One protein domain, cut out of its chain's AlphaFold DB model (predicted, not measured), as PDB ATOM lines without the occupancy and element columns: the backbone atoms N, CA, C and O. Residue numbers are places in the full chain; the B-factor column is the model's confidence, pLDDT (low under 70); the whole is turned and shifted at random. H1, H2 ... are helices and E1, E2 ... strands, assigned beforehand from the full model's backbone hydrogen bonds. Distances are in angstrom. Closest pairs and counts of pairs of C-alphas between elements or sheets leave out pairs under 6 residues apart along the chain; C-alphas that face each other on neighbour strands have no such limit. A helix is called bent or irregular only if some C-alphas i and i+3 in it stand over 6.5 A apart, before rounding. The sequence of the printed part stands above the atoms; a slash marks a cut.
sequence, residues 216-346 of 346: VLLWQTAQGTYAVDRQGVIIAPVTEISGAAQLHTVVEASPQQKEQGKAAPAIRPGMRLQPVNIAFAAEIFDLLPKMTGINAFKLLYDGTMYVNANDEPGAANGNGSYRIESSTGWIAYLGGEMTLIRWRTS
ATOM      1  N   VAL A 216     168.277 148.055 197.423       94.56
ATOM      2  CA  VAL A 216     169.049 146.991 196.753       94.56
ATOM      3  C   VAL A 216     168.869 146.992 195.239       94.56
ATOM      4  O   VAL A 216     169.773 146.582 194.517       94.56
ATOM      5  N   LEU A 217     167.722 147.469 194.747       94.06
ATOM      6  CA  LEU A 217     167.437 147.593 193.320       94.06
ATOM      7  C   LEU A 217     166.439 148.720 193.042       94.06
ATOM      8  O   LEU A 217     165.776 149.232 193.951       94.06
ATOM      9  N   LEU A 218     166.323 149.081 191.768       94.88
ATOM     10  CA  LEU A 218     165.300 149.978 191.250       94.88
ATOM     11  C   LEU A 218     164.202 149.172 190.550       94.88
ATOM     12  O   LEU A 218     164.474 148.327 189.703       94.88
ATOM     13  N   TRP A 219     162.953 149.460 190.888       93.19
ATOM     14  CA  TRP A 219     161.760 148.896 190.272       93.19
ATOM     15  C   TRP A 219     161.136 149.932 189.339       93.19
ATOM     16  O   TRP A 219     160.622 150.961 189.791       93.19
ATOM     17  N   GLN A 220     161.223 149.690 188.033       92.38
ATOM     18  CA  GLN A 220     160.700 150.570 186.995       92.38
ATOM     19  C   GLN A 220     159.340 150.073 186.513       92.38
ATOM     20  O   GLN A 220     159.225 148.983 185.961       92.38
ATOM     21  N   THR A 221     158.326 150.916 186.661       88.50
ATOM     22  CA  THR A 221     156.949 150.652 186.234       88.50
ATOM     23  C   THR A 221     156.472 151.708 185.249       88.50
ATOM     24  O   THR A 221     157.169 152.683 184.959       88.50
ATOM     25  N   ALA A 222     155.237 151.559 184.765       84.50
ATOM     26  CA  ALA A 222     154.592 152.574 183.933       84.50
ATOM     27  C   ALA A 222     154.404 153.930 184.649       84.50
ATOM     28  O   ALA A 222     154.269 154.953 183.984       84.50
ATOM     29  N   GLN A 223     154.381 153.952 185.989       84.88
ATOM     30  CA  GLN A 223     154.157 155.166 186.788       84.88
ATOM     31  C   GLN A 223     155.458 155.871 187.194       84.88
ATOM     32  O   GLN A 223     155.418 157.027 187.608       84.88
ATOM     33  N   GLY A 224     156.602 155.189 187.120       89.69
ATOM     34  CA  GLY A 224     157.886 155.744 187.531       89.69
ATOM     35  C   GLY A 224     158.883 154.677 187.960       89.69
ATOM     36  O   GLY A 224     158.618 153.480 187.895       89.69
ATOM     37  N   THR A 225     160.055 155.128 188.403       92.62
ATOM     38  CA  THR A 225     161.100 154.254 188.951       92.62
ATOM     39  C   THR A 225     161.228 154.495 190.445       92.62
ATOM     40  O   THR A 225     161.382 155.638 190.879       92.62
ATOM     41  N   TYR A 226     161.177 153.420 191.220       94.00
ATOM     42  CA  TYR A 226     161.192 153.455 192.676       94.00
ATOM     43  C   TYR A 226     162.331 152.605 193.222       94.00
ATOM     44  O   TYR A 226     162.655 151.570 192.649       94.00
ATOM     45  N   ALA A 227     162.927 153.012 194.335       95.19
ATOM     46  CA  ALA A 227     163.918 152.190 195.016       95.19
ATOM     47  C   ALA A 227     163.248 151.206 195.977       95.19
ATOM     48  O   ALA A 227     162.285 151.559 196.663       95.19
ATOM     49  N   VAL A 228     163.767 149.982 196.026       94.56
ATOM     50  CA  VAL A 228     163.197 148.881 196.812       94.56
ATOM     51  C   VAL A 228     164.273 148.272 197.707       94.56
ATOM     52  O   VAL A 228     165.417 148.106 197.276       94.56
ATOM     53  N   ASP A 229     163.920 147.959 198.956       94.94
ATOM     54  CA  ASP A 229     164.804 147.260 199.900       94.94
ATOM     55  C   ASP A 229     164.786 145.729 199.707       94.94
ATOM     56  O   ASP A 229     164.012 145.174 198.928       94.94
ATOM     57  N   ARG A 230     165.641 145.011 200.446       92.56
ATOM     58  CA  ARG A 230     165.722 143.539 200.390       92.56
ATOM     59  C   ARG A 230     164.430 142.843 200.841       92.56
ATOM     60  O   ARG A 230     164.184 141.698 200.473       92.56
ATOM     61  N   GLN A 231     163.625 143.510 201.657       90.94
ATOM     62  CA  GLN A 231     162.347 143.032 202.171       90.94
ATOM     63  C   GLN A 231     161.184 143.364 201.221       90.94
ATOM     64  O   GLN A 231     160.032 143.096 201.556       90.94
ATOM     65  N   GLY A 232     161.470 143.937 200.049       91.00
ATOM     66  CA  GLY A 232     160.481 144.314 199.050       91.00
ATOM     67  C   GLY A 232     159.705 145.589 199.370       91.00
ATOM     68  O   GLY A 232     158.733 145.882 198.685       91.00
ATOM     69  N   VAL A 233     160.090 146.373 200.373       92.94
ATOM     70  CA  VAL A 233     159.447 147.659 200.664       92.94
ATOM     71  C   VAL A 233     159.881 148.695 199.633       92.94
ATOM     72  O   VAL A 233     161.073 148.928 199.429       92.94
ATOM     73  N   ILE A 234     158.906 149.353 199.012       93.44
ATOM     74  CA  ILE A 234     159.125 150.511 198.148       93.44
ATOM     75  C   ILE A 234     159.473 151.710 199.033       93.44
ATOM     76  O   ILE A 234     158.632 152.179 199.797       93.44
ATOM     77  N   ILE A 235     160.702 152.209 198.931       93.69
ATOM     78  CA  ILE A 235     161.241 153.244 199.817       93.69
ATOM     79  C   ILE A 235     160.785 154.634 199.367       93.69
ATOM     80  O   ILE A 235     160.106 155.337 200.108       93.69
ATOM     81  N   ALA A 236     161.171 155.035 198.155       93.31
ATOM     82  CA  ALA A 236     160.900 156.353 197.584       93.31
ATOM     83  C   ALA A 236     161.119 156.337 196.057       93.31
ATOM     84  O   ALA A 236     161.718 155.388 195.528       93.31
ATOM     85  N   PRO A 237     160.656 157.366 195.323       93.12
ATOM     86  CA  PRO A 237     161.026 157.573 193.926       93.12
ATOM     87  C   PRO A 237     162.544 157.711 193.753       93.12
ATOM     88  O   PRO A 237     163.237 158.248 194.616       93.12
ATOM     89  N   VAL A 238     163.064 157.285 192.599       92.50
ATOM     90  CA  VAL A 238     164.507 157.319 192.285       92.50
ATOM     91  C   VAL A 238     165.137 158.713 192.440       92.50
ATOM     92  O   VAL A 238     166.315 158.827 192.762       92.50
ATOM     93  N   THR A 239     164.350 159.778 192.261       89.25
ATOM     94  CA  THR A 239     164.781 161.178 192.385       89.25
ATOM     95  C   THR A 239     165.167 161.579 193.807       89.25
ATOM     96  O   THR A 239     165.906 162.542 193.981       89.25
ATOM     97  N   GLU A 240     164.667 160.866 194.816       87.06
ATOM     98  CA  GLU A 240     164.898 161.163 196.235       87.06
ATOM     99  C   GLU A 240     166.029 160.315 196.838       87.06
ATOM    100  O   GLU A 240     166.458 160.548 197.967       87.06
ATOM    101  N   ILE A 241     166.538 159.333 196.088       86.62
ATOM    102  CA  ILE A 241     167.518 158.363 196.573       86.62
ATOM    103  C   ILE A 241     168.923 158.757 196.124       86.62
ATOM    104  O   ILE A 241     169.275 158.715 194.943       86.62
ATOM    105  N   SER A 242     169.765 159.094 197.097       84.56
ATOM    106  CA  SER A 242     171.188 159.337 196.857       84.56
ATOM    107  C   SER A 242     171.888 158.039 196.442       84.56
ATOM    108  O   SER A 242     171.697 157.001 197.066       84.56
ATOM    109  N   GLY A 243     172.701 158.085 195.384       84.94
ATOM    110  CA  GLY A 243     173.427 156.905 194.893       84.94
ATOM    111  C   GLY A 243     172.600 155.942 194.034       84.94
ATOM    112  O   GLY A 243     173.113 154.894 193.647       84.94
ATOM    113  N   ALA A 244     171.369 156.305 193.654       85.06
ATOM    114  CA  ALA A 244     170.512 155.463 192.817       85.06
ATOM    115  C   ALA A 244     171.152 155.033 191.481       85.06
ATOM    116  O   ALA A 244     170.827 153.973 190.963       85.06
ATOM    117  N   ALA A 245     172.100 155.812 190.947       85.62
ATOM    118  CA  ALA A 245     172.826 155.485 189.717       85.62
ATOM    119  C   ALA A 245     173.675 154.200 189.801       85.62
ATOM    120  O   ALA A 245     174.067 153.668 188.768       85.62
ATOM    121  N   GLN A 246     173.984 153.718 191.009       87.94
ATOM    122  CA  GLN A 246     174.749 152.484 191.227       87.94
ATOM    123  C   GLN A 246     173.852 151.243 191.334       87.94
ATOM    124  O   GLN A 246     174.356 150.125 191.349       87.94
ATOM    125  N   LEU A 247     172.533 151.429 191.434       89.81
ATOM    126  CA  LEU A 247     171.579 150.342 191.601       89.81
ATOM    127  C   LEU A 247     171.130 149.802 190.243       89.81
ATOM    128  O   LEU A 247     170.950 150.546 189.278       89.81
ATOM    129  N   HIS A 248     170.900 148.495 190.186       91.88
ATOM    130  CA  HIS A 248     170.371 147.849 188.994       91.88
ATOM    131  C   HIS A 248     168.852 148.001 188.899       91.88
ATOM    132  O   HIS A 248     168.150 147.960 189.911       91.88
ATOM    133  N   THR A 249     168.345 148.145 187.674       92.44
ATOM    134  CA  THR A 249     166.920 148.369 187.408       92.44
ATOM    135  C   THR A 249     166.251 147.118 186.861       92.44
ATOM    136  O   THR A 249     166.695 146.547 185.863       92.44
ATOM    137  N   VAL A 250     165.138 146.739 187.480       91.31
ATOM    138  CA  VAL A 250     164.199 145.738 186.978       91.31
ATOM    139  C   VAL A 250     163.001 146.460 186.381       91.31
ATOM    140  O   VAL A 250     162.433 147.351 187.010       91.31
ATOM    141  N   VAL A 251     162.624 146.083 185.165       90.88
ATOM    142  CA  VAL A 251     161.524 146.695 184.421       90.88
ATOM    143  C   VAL A 251     160.298 145.794 184.498       90.88
ATOM    144  O   VAL A 251     160.353 144.618 184.147       90.88
ATOM    145  N   GLU A 252     159.171 146.346 184.927       86.62
ATOM    146  CA  GLU A 252     157.876 145.673 184.884       86.62
ATOM    147  C   GLU A 252     157.456 145.489 183.418       86.62
ATOM    148  O   GLU A 252     157.245 146.458 182.681       86.62
ATOM    149  N   ALA A 253     157.351 144.237 182.974       76.00
ATOM    150  CA  ALA A 253     157.032 143.851 181.604       76.00
ATOM    151  C   ALA A 253     155.524 143.966 181.325       76.00
ATOM    152  O   ALA A 253     154.906 143.042 180.820       76.00
ATOM    153  N   SER A 254     154.947 145.137 181.609       65.31
ATOM    154  CA  SER A 254     153.533 145.481 181.420       65.31
ATOM    155  C   SER A 254     152.555 144.702 182.321       65.31
ATOM    156  O   SER A 254     152.652 143.486 182.460       65.31
ATOM    157  N   PRO A 255     151.548 145.367 182.915       56.09
ATOM    158  CA  PRO A 255     150.553 144.682 183.720       56.09
ATOM    159  C   PRO A 255     149.662 143.860 182.788       56.09
ATOM    160  O   PRO A 255     148.722 144.382 182.181       56.09
ATOM    161  N   GLN A 256     149.887 142.550 182.705       44.62
ATOM    162  CA  GLN A 256     148.828 141.621 182.316       44.62
ATOM    163  C   GLN A 256     147.797 141.528 183.448       44.62
ATOM    164  O   GLN A 256     147.545 140.482 184.025       44.62
ATOM    165  N   GLN A 257     147.157 142.654 183.753       47.94
ATOM    166  CA  GLN A 257     145.851 142.677 184.387       47.94
ATOM    167  C   GLN A 257     144.906 143.427 183.450       47.94
ATOM    168  O   GLN A 257     144.317 144.458 183.746       47.94
ATOM    169  N   LYS A 258     144.760 142.831 182.263       43.72
ATOM    170  CA  LYS A 258     143.549 142.914 181.441       43.72
ATOM    171  C   LYS A 258     142.449 141.989 181.990       43.72
ATOM    172  O   LYS A 258     141.512 141.656 181.275       43.72
ATOM    173  N   GLU A 259     142.535 141.582 183.253       47.09
ATOM    174  CA  GLU A 259     141.424 140.961 183.956       47.09
ATOM    175  C   GLU A 259     140.524 142.074 184.508       47.09
ATOM    176  O   GLU A 259     140.813 142.713 185.515       47.09
ATOM    177  N   GLN A 260     139.424 142.332 183.794       44.00
ATOM    178  CA  GLN A 260     138.254 143.075 184.282       44.00
ATOM    179  C   GLN A 260     138.453 144.574 184.589       44.00
ATOM    180  O   GLN A 260     138.002 145.062 185.619       44.00
ATOM    181  N   GLY A 261     139.069 145.350 183.689       46.81
ATOM    182  CA  GLY A 261     138.891 146.816 183.654       46.81
ATOM    183  C   GLY A 261     139.322 147.610 184.900       46.81
ATOM    184  O   GLY A 261     139.009 148.797 184.994       46.81
ATOM    185  N   LYS A 262     140.036 146.998 185.851       51.91
ATOM    186  CA  LYS A 262     140.624 147.686 187.004       51.91
ATOM    187  C   LYS A 262     142.013 148.185 186.631       51.91
ATOM    188  O   LYS A 262     142.863 147.414 186.199       51.91
ATOM    189  N   ALA A 263     142.226 149.488 186.788       55.59
ATOM    190  CA  ALA A 263     143.538 150.100 186.627       55.59
ATOM    191  C   ALA A 263     144.557 149.441 187.573       55.59
ATOM    192  O   ALA A 263     144.209 149.080 188.701       55.59
ATOM    193  N   ALA A 264     145.807 149.318 187.118       60.25
ATOM    194  CA  ALA A 264     146.916 148.891 187.964       60.25
ATOM    195  C   ALA A 264     146.961 149.748 189.247       60.25
ATOM    196  O   ALA A 264     146.706 150.959 189.174       60.25
ATOM    197  N   PRO A 265     147.257 149.154 190.417       67.31
ATOM    198  CA  PRO A 265     147.277 149.889 191.675       67.31
ATOM    199  C   PRO A 265     148.246 151.077 191.597       67.31
ATOM    200  O   PRO A 265     149.326 150.993 191.012       67.31
ATOM    201  N   ALA A 266     147.845 152.218 192.162       75.44
ATOM    202  CA  ALA A 266     148.716 153.385 192.257       75.44
ATOM    203  C   ALA A 266     149.885 153.064 193.194       75.44
ATOM    204  O   ALA A 266     149.671 152.762 194.369       75.44
ATOM    205  N   ILE A 267     151.109 153.132 192.675       82.69
ATOM    206  CA  ILE A 267     152.313 152.810 193.426       82.69
ATOM    207  C   ILE A 267     152.614 153.936 194.398       82.69
ATOM    208  O   ILE A 267     152.635 155.110 194.035       82.69
ATOM    209  N   ARG A 268     152.824 153.568 195.661       87.81
ATOM    210  CA  ARG A 268     153.142 154.501 196.739       87.81
ATOM    211  C   ARG A 268     154.304 153.961 197.573       87.81
ATOM    212  O   ARG A 268     154.366 152.747 197.792       87.81
ATOM    213  N   PRO A 269     155.194 154.839 198.064       90.00
ATOM    214  CA  PRO A 269     156.135 154.496 199.122       90.00
ATOM    215  C   PRO A 269     155.445 153.767 200.282       90.00
ATOM    216  O   PRO A 269     154.332 154.120 200.671       90.00
ATOM    217  N   GLY A 270     156.094 152.735 200.814       88.88
ATOM    218  CA  GLY A 270     155.590 151.879 201.890       88.88
ATOM    219  C   GLY A 270     154.857 150.623 201.419       88.88
ATOM    220  O   GLY A 270     154.661 149.707 202.217       88.88
ATOM    221  N   MET A 271     154.486 150.521 200.135       88.94
ATOM    222  CA  MET A 271     153.965 149.263 199.594       88.94
ATOM    223  C   MET A 271     155.034 148.169 199.600       88.94
ATOM    224  O   MET A 271     156.227 148.445 199.468       88.94
ATOM    225  N   ARG A 272     154.590 146.917 199.729       88.94
ATOM    226  CA  ARG A 272     155.455 145.738 199.737       88.94
ATOM    227  C   ARG A 272     155.302 144.920 198.460       88.94
ATOM    228  O   ARG A 272     154.200 144.524 198.081       88.94
ATOM    229  N   LEU A 273     156.439 144.660 197.839       88.44
ATOM    230  CA  LEU A 273     156.649 143.680 196.789       88.44
ATOM    231  C   LEU A 273     157.029 142.336 197.418       88.44
ATOM    232  O   LEU A 273     157.476 142.277 198.565       88.44
ATOM    233  N   GLN A 274     156.861 141.249 196.671       87.12
ATOM    234  CA  GLN A 274     157.220 139.911 197.139       87.12
ATOM    235  C   GLN A 274     158.743 139.800 197.371       87.12
ATOM    236  O   GLN A 274     159.508 139.887 196.406       87.12
ATOM    237  N   PRO A 275     159.217 139.562 198.614       87.75
ATOM    238  CA  PRO A 275     160.651 139.580 198.927       87.75
ATOM    239  C   PRO A 275     161.458 138.529 198.157       87.75
ATOM    240  O   PRO A 275     162.613 138.763 197.815       87.75
ATOM    241  N   VAL A 276     160.838 137.381 197.857       84.44
ATOM    242  CA  VAL A 276     161.457 136.288 197.089       84.44
ATOM    243  C   VAL A 276     161.869 136.740 195.687       84.44
ATOM    244  O   VAL A 276     162.985 136.463 195.256       84.44
ATOM    245  N   ASN A 277     161.019 137.518 195.020       86.62
ATOM    246  CA  ASN A 277     161.275 138.037 193.679       86.62
ATOM    247  C   ASN A 277     162.392 139.088 193.712       86.62
ATOM    248  O   ASN A 277     163.309 139.075 192.895       86.62
ATOM    249  N   ILE A 278     162.382 139.963 194.717       90.44
ATOM    250  CA  ILE A 278     163.433 140.972 194.893       90.44
ATOM    251  C   ILE A 278     164.794 140.324 195.166       90.44
ATOM    252  O   ILE A 278     165.791 140.713 194.557       90.44
ATOM    253  N   ALA A 279     164.834 139.309 196.032       89.19
ATOM    254  CA  ALA A 279     166.051 138.556 196.314       89.19
ATOM    255  C   ALA A 279     166.581 137.845 195.060       89.19
ATOM    256  O   ALA A 279     167.765 137.963 194.754       89.19
ATOM    257  N   PHE A 280     165.704 137.179 194.305       88.69
ATOM    258  CA  PHE A 280     166.072 136.497 193.067       88.69
ATOM    259  C   PHE A 280     166.600 137.470 192.002       88.69
ATOM    260  O   PHE A 280     167.626 137.214 191.376       88.69
ATOM    261  N   ALA A 281     165.954 138.626 191.828       89.69
ATOM    262  CA  ALA A 281     166.428 139.659 190.909       89.69
ATOM    263  C   ALA A 281     167.814 140.194 191.302       89.69
ATOM    264  O   ALA A 281     168.688 140.328 190.445       89.69
ATOM    265  N   ALA A 282     168.036 140.466 192.593       90.75
ATOM    266  CA  ALA A 282     169.338 140.897 193.100       90.75
ATOM    267  C   ALA A 282     170.425 139.829 192.872       90.75
ATOM    268  O   ALA A 282     171.550 140.159 192.501       90.75
ATOM    269  N   GLU A 283     170.080 138.550 193.032       89.31
ATOM    270  CA  GLU A 283     170.982 137.427 192.778       89.31
ATOM    271  C   GLU A 283     171.342 137.292 191.290       89.31
ATOM    272  O   GLU A 283     172.510 137.077 190.966       89.31
ATOM    273  N   ILE A 284     170.392 137.509 190.369       89.25
ATOM    274  CA  ILE A 284     170.682 137.556 188.925       89.25
ATOM    275  C   ILE A 284     171.721 138.640 188.617       89.25
ATOM    276  O   ILE A 284     172.667 138.380 187.871       89.25
ATOM    277  N   PHE A 285     171.577 139.839 189.187       90.19
ATOM    278  CA  PHE A 285     172.534 140.927 188.961       90.19
ATOM    279  C   PHE A 285     173.934 140.629 189.496       90.19
ATOM    280  O   PHE A 285     174.910 141.038 188.871       90.19
ATOM    281  N   ASP A 286     174.053 139.885 190.597       90.19
ATOM    282  CA  ASP A 286     175.356 139.533 191.165       90.19
ATOM    283  C   ASP A 286     176.015 138.330 190.464       90.19
ATOM    284  O   ASP A 286     177.226 138.318 190.231       90.19
ATOM    285  N   LEU A 287     175.235 137.304 190.106       89.06
ATOM    286  CA  LEU A 287     175.762 136.039 189.594       89.06
ATOM    287  C   LEU A 287     175.948 136.015 188.075       89.06
ATOM    288  O   LEU A 287     176.921 135.434 187.586       89.06
ATOM    289  N   LEU A 288     175.040 136.624 187.311       86.31
ATOM    290  CA  LEU A 288     175.048 136.513 185.851       86.31
ATOM    291  C   LEU A 288     176.323 137.097 185.216       86.31
ATOM    292  O   LEU A 288     176.917 136.404 184.380       86.31
ATOM    293  N   PRO A 289     176.828 138.274 185.643       87.31
ATOM    294  CA  PRO A 289     178.110 138.794 185.167       87.31
ATOM    295  C   PRO A 289     179.284 137.860 185.472       87.31
ATOM    296  O   PRO A 289     180.160 137.673 184.630       87.31
ATOM    297  N   LYS A 290     179.284 137.215 186.648       88.38
ATOM    298  CA  LYS A 290     180.361 136.310 187.087       88.38
ATOM    299  C   LYS A 290     180.397 135.012 186.283       88.38
ATOM    300  O   LYS A 290     181.479 134.497 186.019       88.38
ATOM    301  N   MET A 291     179.236 134.483 185.895       83.88
ATOM    302  CA  MET A 291     179.157 133.227 185.140       83.88
ATOM    303  C   MET A 291     179.331 133.413 183.633       83.88
ATOM    304  O   MET A 291     179.904 132.554 182.971       83.88
ATOM    305  N   THR A 292     178.807 134.509 183.080       81.44
ATOM    306  CA  THR A 292     178.713 134.694 181.621       81.44
ATOM    307  C   THR A 292     179.669 135.754 181.074       81.44
ATOM    308  O   THR A 292     179.872 135.819 179.866       81.44
ATOM    309  N   GLY A 293     180.249 136.597 181.937       82.56
ATOM    310  CA  GLY A 293     181.027 137.774 181.536       82.56
ATOM    311  C   GLY A 293     180.172 138.935 181.012       82.56
ATOM    312  O   GLY A 293     180.712 139.908 180.485       82.56
ATOM    313  N   ILE A 294     178.841 138.844 181.115       81.38
ATOM    314  CA  ILE A 294     177.910 139.818 180.540       81.38
ATOM    315  C   ILE A 294     177.489 140.819 181.607       81.38
ATOM    316  O   ILE A 294     176.714 140.511 182.508       81.38
ATOM    317  N   ASN A 295     177.973 142.050 181.455       82.56
ATOM    318  CA  ASN A 295     177.743 143.127 182.423       82.56
ATOM    319  C   ASN A 295     176.529 144.006 182.080       82.56
ATOM    320  O   ASN A 295     176.075 144.778 182.917       82.56
ATOM    321  N   ALA A 296     176.021 143.924 180.845       83.31
ATOM    322  CA  ALA A 296     174.943 144.774 180.351       83.31
ATOM    323  C   ALA A 296     173.761 143.928 179.863       83.31
ATOM    324  O   ALA A 296     173.803 143.322 178.788       83.31
ATOM    325  N   PHE A 297     172.693 143.910 180.655       87.81
ATOM    326  CA  PHE A 297     171.429 143.270 180.313       87.81
ATOM    327  C   PHE A 297     170.258 144.023 180.946       87.81
ATOM    328  O   PHE A 297     170.419 144.739 181.935       87.81
ATOM    329  N   LYS A 298     169.072 143.868 180.361       89.00
ATOM    330  CA  LYS A 298     167.809 144.332 180.935       89.00
ATOM    331  C   LYS A 298     167.122 143.157 181.607       89.00
ATOM    332  O   LYS A 298     166.997 142.095 180.999       89.00
ATOM    333  N   LEU A 299     166.671 143.362 182.841       91.00
ATOM    334  CA  LEU A 299     165.864 142.388 183.562       91.00
ATOM    335  C   LEU A 299     164.405 142.839 183.530       91.00
ATOM    336  O   LEU A 299     164.056 143.875 184.092       91.00
ATOM    337  N   LEU A 300     163.577 142.072 182.840       89.81
ATOM    338  CA  LEU A 300     162.141 142.273 182.722       89.81
ATOM    339  C   LEU A 300     161.431 141.296 183.657       89.81
ATOM    340  O   LEU A 300     161.812 140.128 183.710       89.81
ATOM    341  N   TYR A 301     160.404 141.745 184.367       88.44
ATOM    342  CA  TYR A 301     159.565 140.881 185.197       88.44
ATOM    343  C   TYR A 301     158.134 140.853 184.670       88.44
ATOM    344  O   TYR A 301     157.512 141.904 184.524       88.44
ATOM    345  N   ASP A 302     157.618 139.657 184.421       82.88
ATOM    346  CA  ASP A 302     156.262 139.384 183.952       82.88
ATOM    347  C   ASP A 302     155.502 138.607 185.037       82.88
ATOM    348  O   ASP A 302     155.832 137.457 185.327       82.88
ATOM    349  N   GLY A 303     154.528 139.250 185.688       76.44
ATOM    350  CA  GLY A 303     153.702 138.644 186.734       76.44
ATOM    351  C   GLY A 303     153.202 139.637 187.784       76.44
ATOM    352  O   GLY A 303     153.360 140.851 187.660       76.44
ATOM    353  N   THR A 304     152.617 139.120 188.866       73.06
ATOM    354  CA  THR A 304     152.171 139.928 190.011       73.06
ATOM    355  C   THR A 304     153.322 140.109 191.005       73.06
ATOM    356  O   THR A 304     153.819 139.152 191.590       73.06
ATOM    357  N   MET A 305     153.805 141.344 191.166       73.81
ATOM    358  CA  MET A 305     154.880 141.675 192.122       73.81
ATOM    359  C   MET A 305     154.358 142.125 193.492       73.81
ATOM    360  O   MET A 305     155.107 142.093 194.468       73.81
ATOM    361  N   TYR A 306     153.097 142.547 193.573       75.12
ATOM    362  CA  TYR A 306     152.495 143.140 194.767       75.12
ATOM    363  C   TYR A 306     151.965 142.062 195.716       75.12
ATOM    364  O   TYR A 306     151.337 141.099 195.280       75.12
ATOM    365  N   VAL A 307     152.200 142.234 197.018       69.62
ATOM    366  CA  VAL A 307     151.616 141.370 198.054       69.62
ATOM    367  C   VAL A 307     150.142 141.749 198.226       69.62
ATOM    368  O   VAL A 307     149.849 142.913 198.515       69.62
ATOM    369  N   ASN A 308     149.199 140.812 198.056       61.38
ATOM    370  CA  ASN A 308     147.801 141.114 198.369       61.38
ATOM    371  C   ASN A 308     147.620 141.199 199.886       61.38
ATOM    372  O   ASN A 308     148.210 140.431 200.637       61.38
ATOM    373  N   ALA A 309     146.730 142.079 200.351       53.72
ATOM    374  CA  ALA A 309     146.390 142.183 201.775       53.72
ATOM    375  C   ALA A 309     145.820 140.876 202.372       53.72
ATOM    376  O   ALA A 309     145.809 140.713 203.589       53.72
ATOM    377  N   ASN A 310     145.358 139.962 201.512       49.50
ATOM    378  CA  ASN A 310     144.830 138.651 201.880       49.50
ATOM    379  C   ASN A 310     145.861 137.518 201.732       49.50
ATOM    380  O   ASN A 310     145.546 136.387 202.097       49.50
ATOM    381  N   ASP A 311     147.046 137.787 201.176       51.25
ATOM    382  CA  ASP A 311     148.085 136.769 201.032       51.25
ATOM    383  C   ASP A 311     148.783 136.578 202.379       51.25
ATOM    384  O   ASP A 311     149.301 137.529 202.974       51.25
ATOM    385  N   GLU A 312     148.794 135.342 202.880       44.81
ATOM    386  CA  GLU A 312     149.538 135.008 204.090       44.81
ATOM    387  C   GLU A 312     151.035 135.321 203.902       44.81
ATOM    388  O   GLU A 312     151.602 135.043 202.836       44.81
ATOM    389  N   PRO A 313     151.713 135.864 204.933       40.69
ATOM    390  CA  PRO A 313     153.156 136.063 204.910       40.69
ATOM    391  C   PRO A 313     153.856 134.703 204.789       40.69
ATOM    392  O   PRO A 313     154.059 134.005 205.778       40.69
ATOM    393  N   GLY A 314     154.201 134.317 203.559       40.88
ATOM    394  CA  GLY A 314     154.781 133.007 203.248       40.88
ATOM    395  C   GLY A 314     154.089 132.230 202.125       40.88
ATOM    396  O   GLY A 314     154.578 131.157 201.779       40.88
ATOM    397  N   ALA A 315     153.010 132.747 201.520       42.34
ATOM    398  CA  ALA A 315     152.448 132.178 200.293       42.34
ATOM    399  C   ALA A 315     153.450 132.352 199.132       42.34
ATOM    400  O   ALA A 315     153.474 133.355 198.426       42.34
ATOM    401  N   ALA A 316     154.331 131.365 198.989       43.06
ATOM    402  CA  ALA A 316     155.515 131.355 198.133       43.06
ATOM    403  C   ALA A 316     155.236 131.239 196.622       43.06
ATOM    404  O   ALA A 316     156.154 130.960 195.856       43.06
ATOM    405  N   ASN A 317     154.000 131.453 196.172       48.62
ATOM    406  CA  ASN A 317     153.623 131.231 194.779       48.62
ATOM    407  C   ASN A 317     153.417 132.568 194.068       48.62
ATOM    408  O   ASN A 317     152.311 132.932 193.672       48.62
ATOM    409  N   GLY A 318     154.507 133.316 193.915       53.22
ATOM    410  CA  GLY A 318     154.563 134.338 192.881       53.22
ATOM    411  C   GLY A 318     154.582 133.646 191.523       53.22
ATOM    412  O   GLY A 318     155.587 133.042 191.163       53.22
ATOM    413  N   ASN A 319     153.499 133.740 190.749       61.81
ATOM    414  CA  ASN A 319     153.424 133.226 189.372       61.81
ATOM    415  C   ASN A 319     154.223 134.101 188.377       61.81
ATOM    416  O   ASN A 319     153.820 134.282 187.230       61.81
ATOM    417  N   GLY A 320     155.325 134.696 188.833       71.56
ATOM    418  CA  GLY A 320     156.159 135.595 188.054       71.56
ATOM    419  C   GLY A 320     157.234 134.863 187.262       71.56
ATOM    420  O   GLY A 320     157.774 133.845 187.693       71.56
ATOM    421  N   SER A 321     157.578 135.419 186.108       82.19
ATOM    422  CA  SER A 321     158.726 135.011 185.312       82.19
ATOM    423  C   SER A 321     159.610 136.216 185.014       82.19
ATOM    424  O   SER A 321     159.145 137.336 184.810       82.19
ATOM    425  N   TYR A 322     160.912 135.988 185.002       86.62
ATOM    426  CA  TYR A 322     161.915 136.957 184.611       86.62
ATOM    427  C   TYR A 322     162.352 136.688 183.181       86.62
ATOM    428  O   TYR A 322     162.629 135.553 182.796       86.62
ATOM    429  N   ARG A 323     162.473 137.750 182.399       88.12
ATOM    430  CA  ARG A 323     163.046 137.725 181.061       88.12
ATOM    431  C   ARG A 323     164.302 138.582 181.058       88.12
ATOM    432  O   ARG A 323     164.258 139.769 181.367       88.12
ATOM    433  N   ILE A 324     165.425 137.979 180.706       87.88
ATOM    434  CA  ILE A 324     166.700 138.673 180.545       87.88
ATOM    435  C   ILE A 324     166.886 138.972 179.067       87.88
ATOM    436  O   ILE A 324     166.798 138.065 178.242       87.88
ATOM    437  N   GLU A 325     167.178 140.226 178.742       88.12
ATOM    438  CA  GLU A 325     167.558 140.650 177.396       88.12
ATOM    439  C   GLU A 325     168.978 141.205 177.418       88.12
ATOM    440  O   GLU A 325     169.255 142.211 178.078       88.12
ATOM    441  N   SER A 326     169.894 140.561 176.700       83.44
ATOM    442  CA  SER A 326     171.257 141.071 176.557       83.44
ATOM    443  C   SER A 326     171.366 142.094 175.438       83.44
ATOM    444  O   SER A 326     170.676 142.009 174.424       83.44
ATOM    445  N   SER A 327     172.329 143.008 175.573       78.50
ATOM    446  CA  SER A 327     172.769 143.880 174.479       78.50
ATOM    447  C   SER A 327     173.203 143.113 173.223       78.50
ATOM    448  O   SER A 327     173.132 143.653 172.124       78.50
ATOM    449  N   THR A 328     173.627 141.855 173.377       77.56
ATOM    450  CA  THR A 328     174.077 140.980 172.282       77.56
ATOM    451  C   THR A 328     172.943 140.203 171.597       77.56
ATOM    452  O   THR A 328     173.208 139.409 170.703       77.56
ATOM    453  N   GLY A 329     171.682 140.438 171.981       75.88
ATOM    454  CA  GLY A 329     170.497 139.929 171.274       75.88
ATOM    455  C   GLY A 329     169.952 138.581 171.754       75.88
ATOM    456  O   GLY A 329     168.901 138.156 171.277       75.88
ATOM    457  N   TRP A 330     170.598 137.914 172.715       78.75
ATOM    458  CA  TRP A 330     170.030 136.708 173.324       78.75
ATOM    459  C   TRP A 330     169.002 137.042 174.408       78.75
ATOM    460  O   TRP A 330     169.093 138.062 175.101       78.75
ATOM    461  N   ILE A 331     168.028 136.141 174.547       83.50
ATOM    462  CA  ILE A 331     166.933 136.232 175.511       83.50
ATOM    463  C   ILE A 331     166.923 134.956 176.356       83.50
ATOM    464  O   ILE A 331     166.989 133.852 175.808       83.50
ATOM    465  N   ALA A 332     166.821 135.105 177.675       82.62
ATOM    466  CA  ALA A 332     166.632 133.994 178.606       82.62
ATOM    467  C   ALA A 332     165.371 134.206 179.451       82.62
ATOM    468  O   ALA A 332     165.044 135.337 179.805       82.62
ATOM    469  N   TYR A 333     164.682 133.115 179.781       81.81
ATOM    470  CA  TYR A 333     163.491 133.111 180.632       81.81
ATOM    471  C   TYR A 333     163.791 132.339 181.920       81.81
ATOM    472  O   TYR A 333     164.345 131.240 181.863       81.81
ATOM    473  N   LEU A 334     163.448 132.921 183.067       78.00
ATOM    474  CA  LEU A 334     163.726 132.409 184.408       78.00
ATOM    475  C   LEU A 334     162.459 132.510 185.277       78.00
ATOM    476  O   LEU A 334     162.064 133.607 185.649       78.00
ATOM    477  N   GLY A 335     161.833 131.387 185.634       65.69
ATOM    478  CA  GLY A 335     160.615 131.349 186.472       65.69
ATOM    479  C   GLY A 335     159.309 131.112 185.691       65.69
ATOM    480  O   GLY A 335     159.245 131.397 184.497       65.69
ATOM    481  N   GLY A 336     158.291 130.550 186.366       55.88
ATOM    482  CA  GLY A 336     157.000 130.080 185.812       55.88
ATOM    483  C   GLY A 336     156.817 128.545 185.858       55.88
ATOM    484  O   GLY A 336     157.794 127.820 186.022       55.88
ATOM    485  N   GLU A 337     155.584 128.027 185.685       41.75
ATOM    486  CA  GLU A 337     155.255 126.571 185.692       41.75
ATOM    487  C   GLU A 337     156.056 125.723 184.681       41.75
ATOM    488  O   GLU A 337     156.084 124.495 184.752       41.75
ATOM    489  N   MET A 338     156.759 126.361 183.750       34.41
ATOM    490  CA  MET A 338     157.702 125.703 182.864       34.41
ATOM    491  C   MET A 338     159.124 126.068 183.270       34.41
ATOM    492  O   MET A 338     159.701 127.045 182.798       34.41
ATOM    493  N   THR A 339     159.708 125.203 184.097       39.75
ATOM    494  CA  THR A 339     161.157 125.043 184.261       39.75
ATOM    495  C   THR A 339     161.757 124.617 182.914       39.75
ATOM    496  O   THR A 339     162.060 123.452 182.680       39.75
ATOM    497  N   LEU A 340     161.841 125.543 181.963       38.62
ATOM    498  CA  LEU A 340     162.374 125.302 180.632       38.62
ATOM    499  C   LEU A 340     163.222 126.513 180.274       38.62
ATOM    500  O   LEU A 340     162.728 127.527 179.783       38.62
ATOM    501  N   ILE A 341     164.522 126.402 180.553       47.00
ATOM    502  CA  ILE A 341     165.517 127.355 180.070       47.00
ATOM    503  C   ILE A 341     165.550 127.203 178.548       47.00
ATOM    504  O   ILE A 341     166.236 126.343 177.995       47.00
ATOM    505  N   ARG A 342     164.715 127.983 177.859       42.78
ATOM    506  CA  ARG A 342     164.609 127.954 176.405       42.78
ATOM    507  C   ARG A 342     165.461 129.078 175.844       42.78
ATOM    508  O   ARG A 342     165.052 130.234 175.814       42.78
ATOM    509  N   TRP A 343     166.657 128.717 175.411       46.31
ATOM    510  CA  TRP A 343     167.561 129.610 174.705       46.31
ATOM    511  C   TRP A 343     167.023 129.845 173.293       46.31
ATOM    512  O   TRP A 343     166.769 128.889 172.557       46.31
ATOM    513  N   ARG A 344     166.841 131.108 172.902       42.88
ATOM    514  CA  ARG A 344     166.602 131.483 171.505       42.88
ATOM    515  C   ARG A 344     167.711 132.436 171.087       42.88
ATOM    516  O   ARG A 344     167.776 133.558 171.579       42.88
ATOM    517  N   THR A 345     168.594 131.969 170.214       41.41
ATOM    518  CA  THR A 345     169.487 132.842 169.450       41.41
ATOM    519  C   THR A 345     168.643 133.513 168.369       41.41
ATOM    520  O   THR A 345     167.856 132.819 167.715       41.41
ATOM    521  N   SER A 346     168.733 134.837 168.242       40.28
ATOM    522  CA  SER A 346     168.083 135.586 167.157       40.28
ATOM    523  C   SER A 346     168.605 135.159 165.795       40.28
ATOM    524  O   SER A 346     169.850 135.030 165.702       40.28
TER     525      SER A 346
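This is residues 216 to 346 of the 346 residues of the protein "FtsQ-type POTRA domain-containing protein" of Ktedonosporobacter rubrisoli (UniProt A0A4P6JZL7). What is the main shape? One strongly twisted sheet of seven strands curls round a single helix, H1, which packs on one face of it, making two layers. What is it built of? The printed part has 131 residues, with seven named strands and one named helix in the order E1, E2, E3, E4, H1, E5, E6 and E7 along the chain; the seven strands make a mixed sheet ordered E3 E2 E1 E4 E5 E6 E7. The class is mixed, helices and strands, with under half of the residues in named elements; the whole is compact, with a radius of gyration of the C-alphas of 15.0 A and spans of 39 by 37 by 28 A.

What precedes the helix? E1, residues 216 to 221, begins at C-alpha (169.049, 146.991, 196.753) and measures 16.4 A from first to last C-alpha; E2, 224 to 229, 16.5 A; E3, 234 to 237, 8.4 A; E4, 249 to 252, 9.8 A. What follows? H1, residues 275 to 292, measures 25.5 A; E5, 297 to 302, 16.1 A; E6, 321 to 326, 16.4 A; E7, 331 to 334, 10.2 A, ends at C-alpha (163.726, 132.409, 184.408).

How do the strands pair? E1 E2 E3 and E5 E6 E7 are meanders, each strand forming an antiparallel hairpin with the one before; N 219 and O 226, N 235 and O 227, N 300 and O 323, and N 324 and O 332 are each 2.8 A apart. E4 is the parallel neighbour of E1, N 220 to O 250 being 2.8 A, and of E5, N 251 to O 299 being 2.8 A. Where is H1? It is on the sheet, its closest C-alphas to E1 being Ala 282 and Leu 217, 7.0 A apart; E4, H1 and E5 form a strand-helix-strand unit, parallel neighbour strands with a helix between, with a left-handed crossover. H1 has a kink of 32 degrees near residue 286 and is only just irregular, C-alphas 286 and 289 being 6.6 A apart; 12 of 14 O i to N i+4 pairs are within hydrogen-bond range.

How far does it reach? The two C-alphas farthest apart, of Gln 260 and Gly 293, are 43.2 A apart; the printed part has no cut, and the links E3 to E4, E4 to H1 and E5 to E6 are long. Where is confidence low? Residues 254 to 265, 307 to 319 and 335 to 346 have pLDDT under 70.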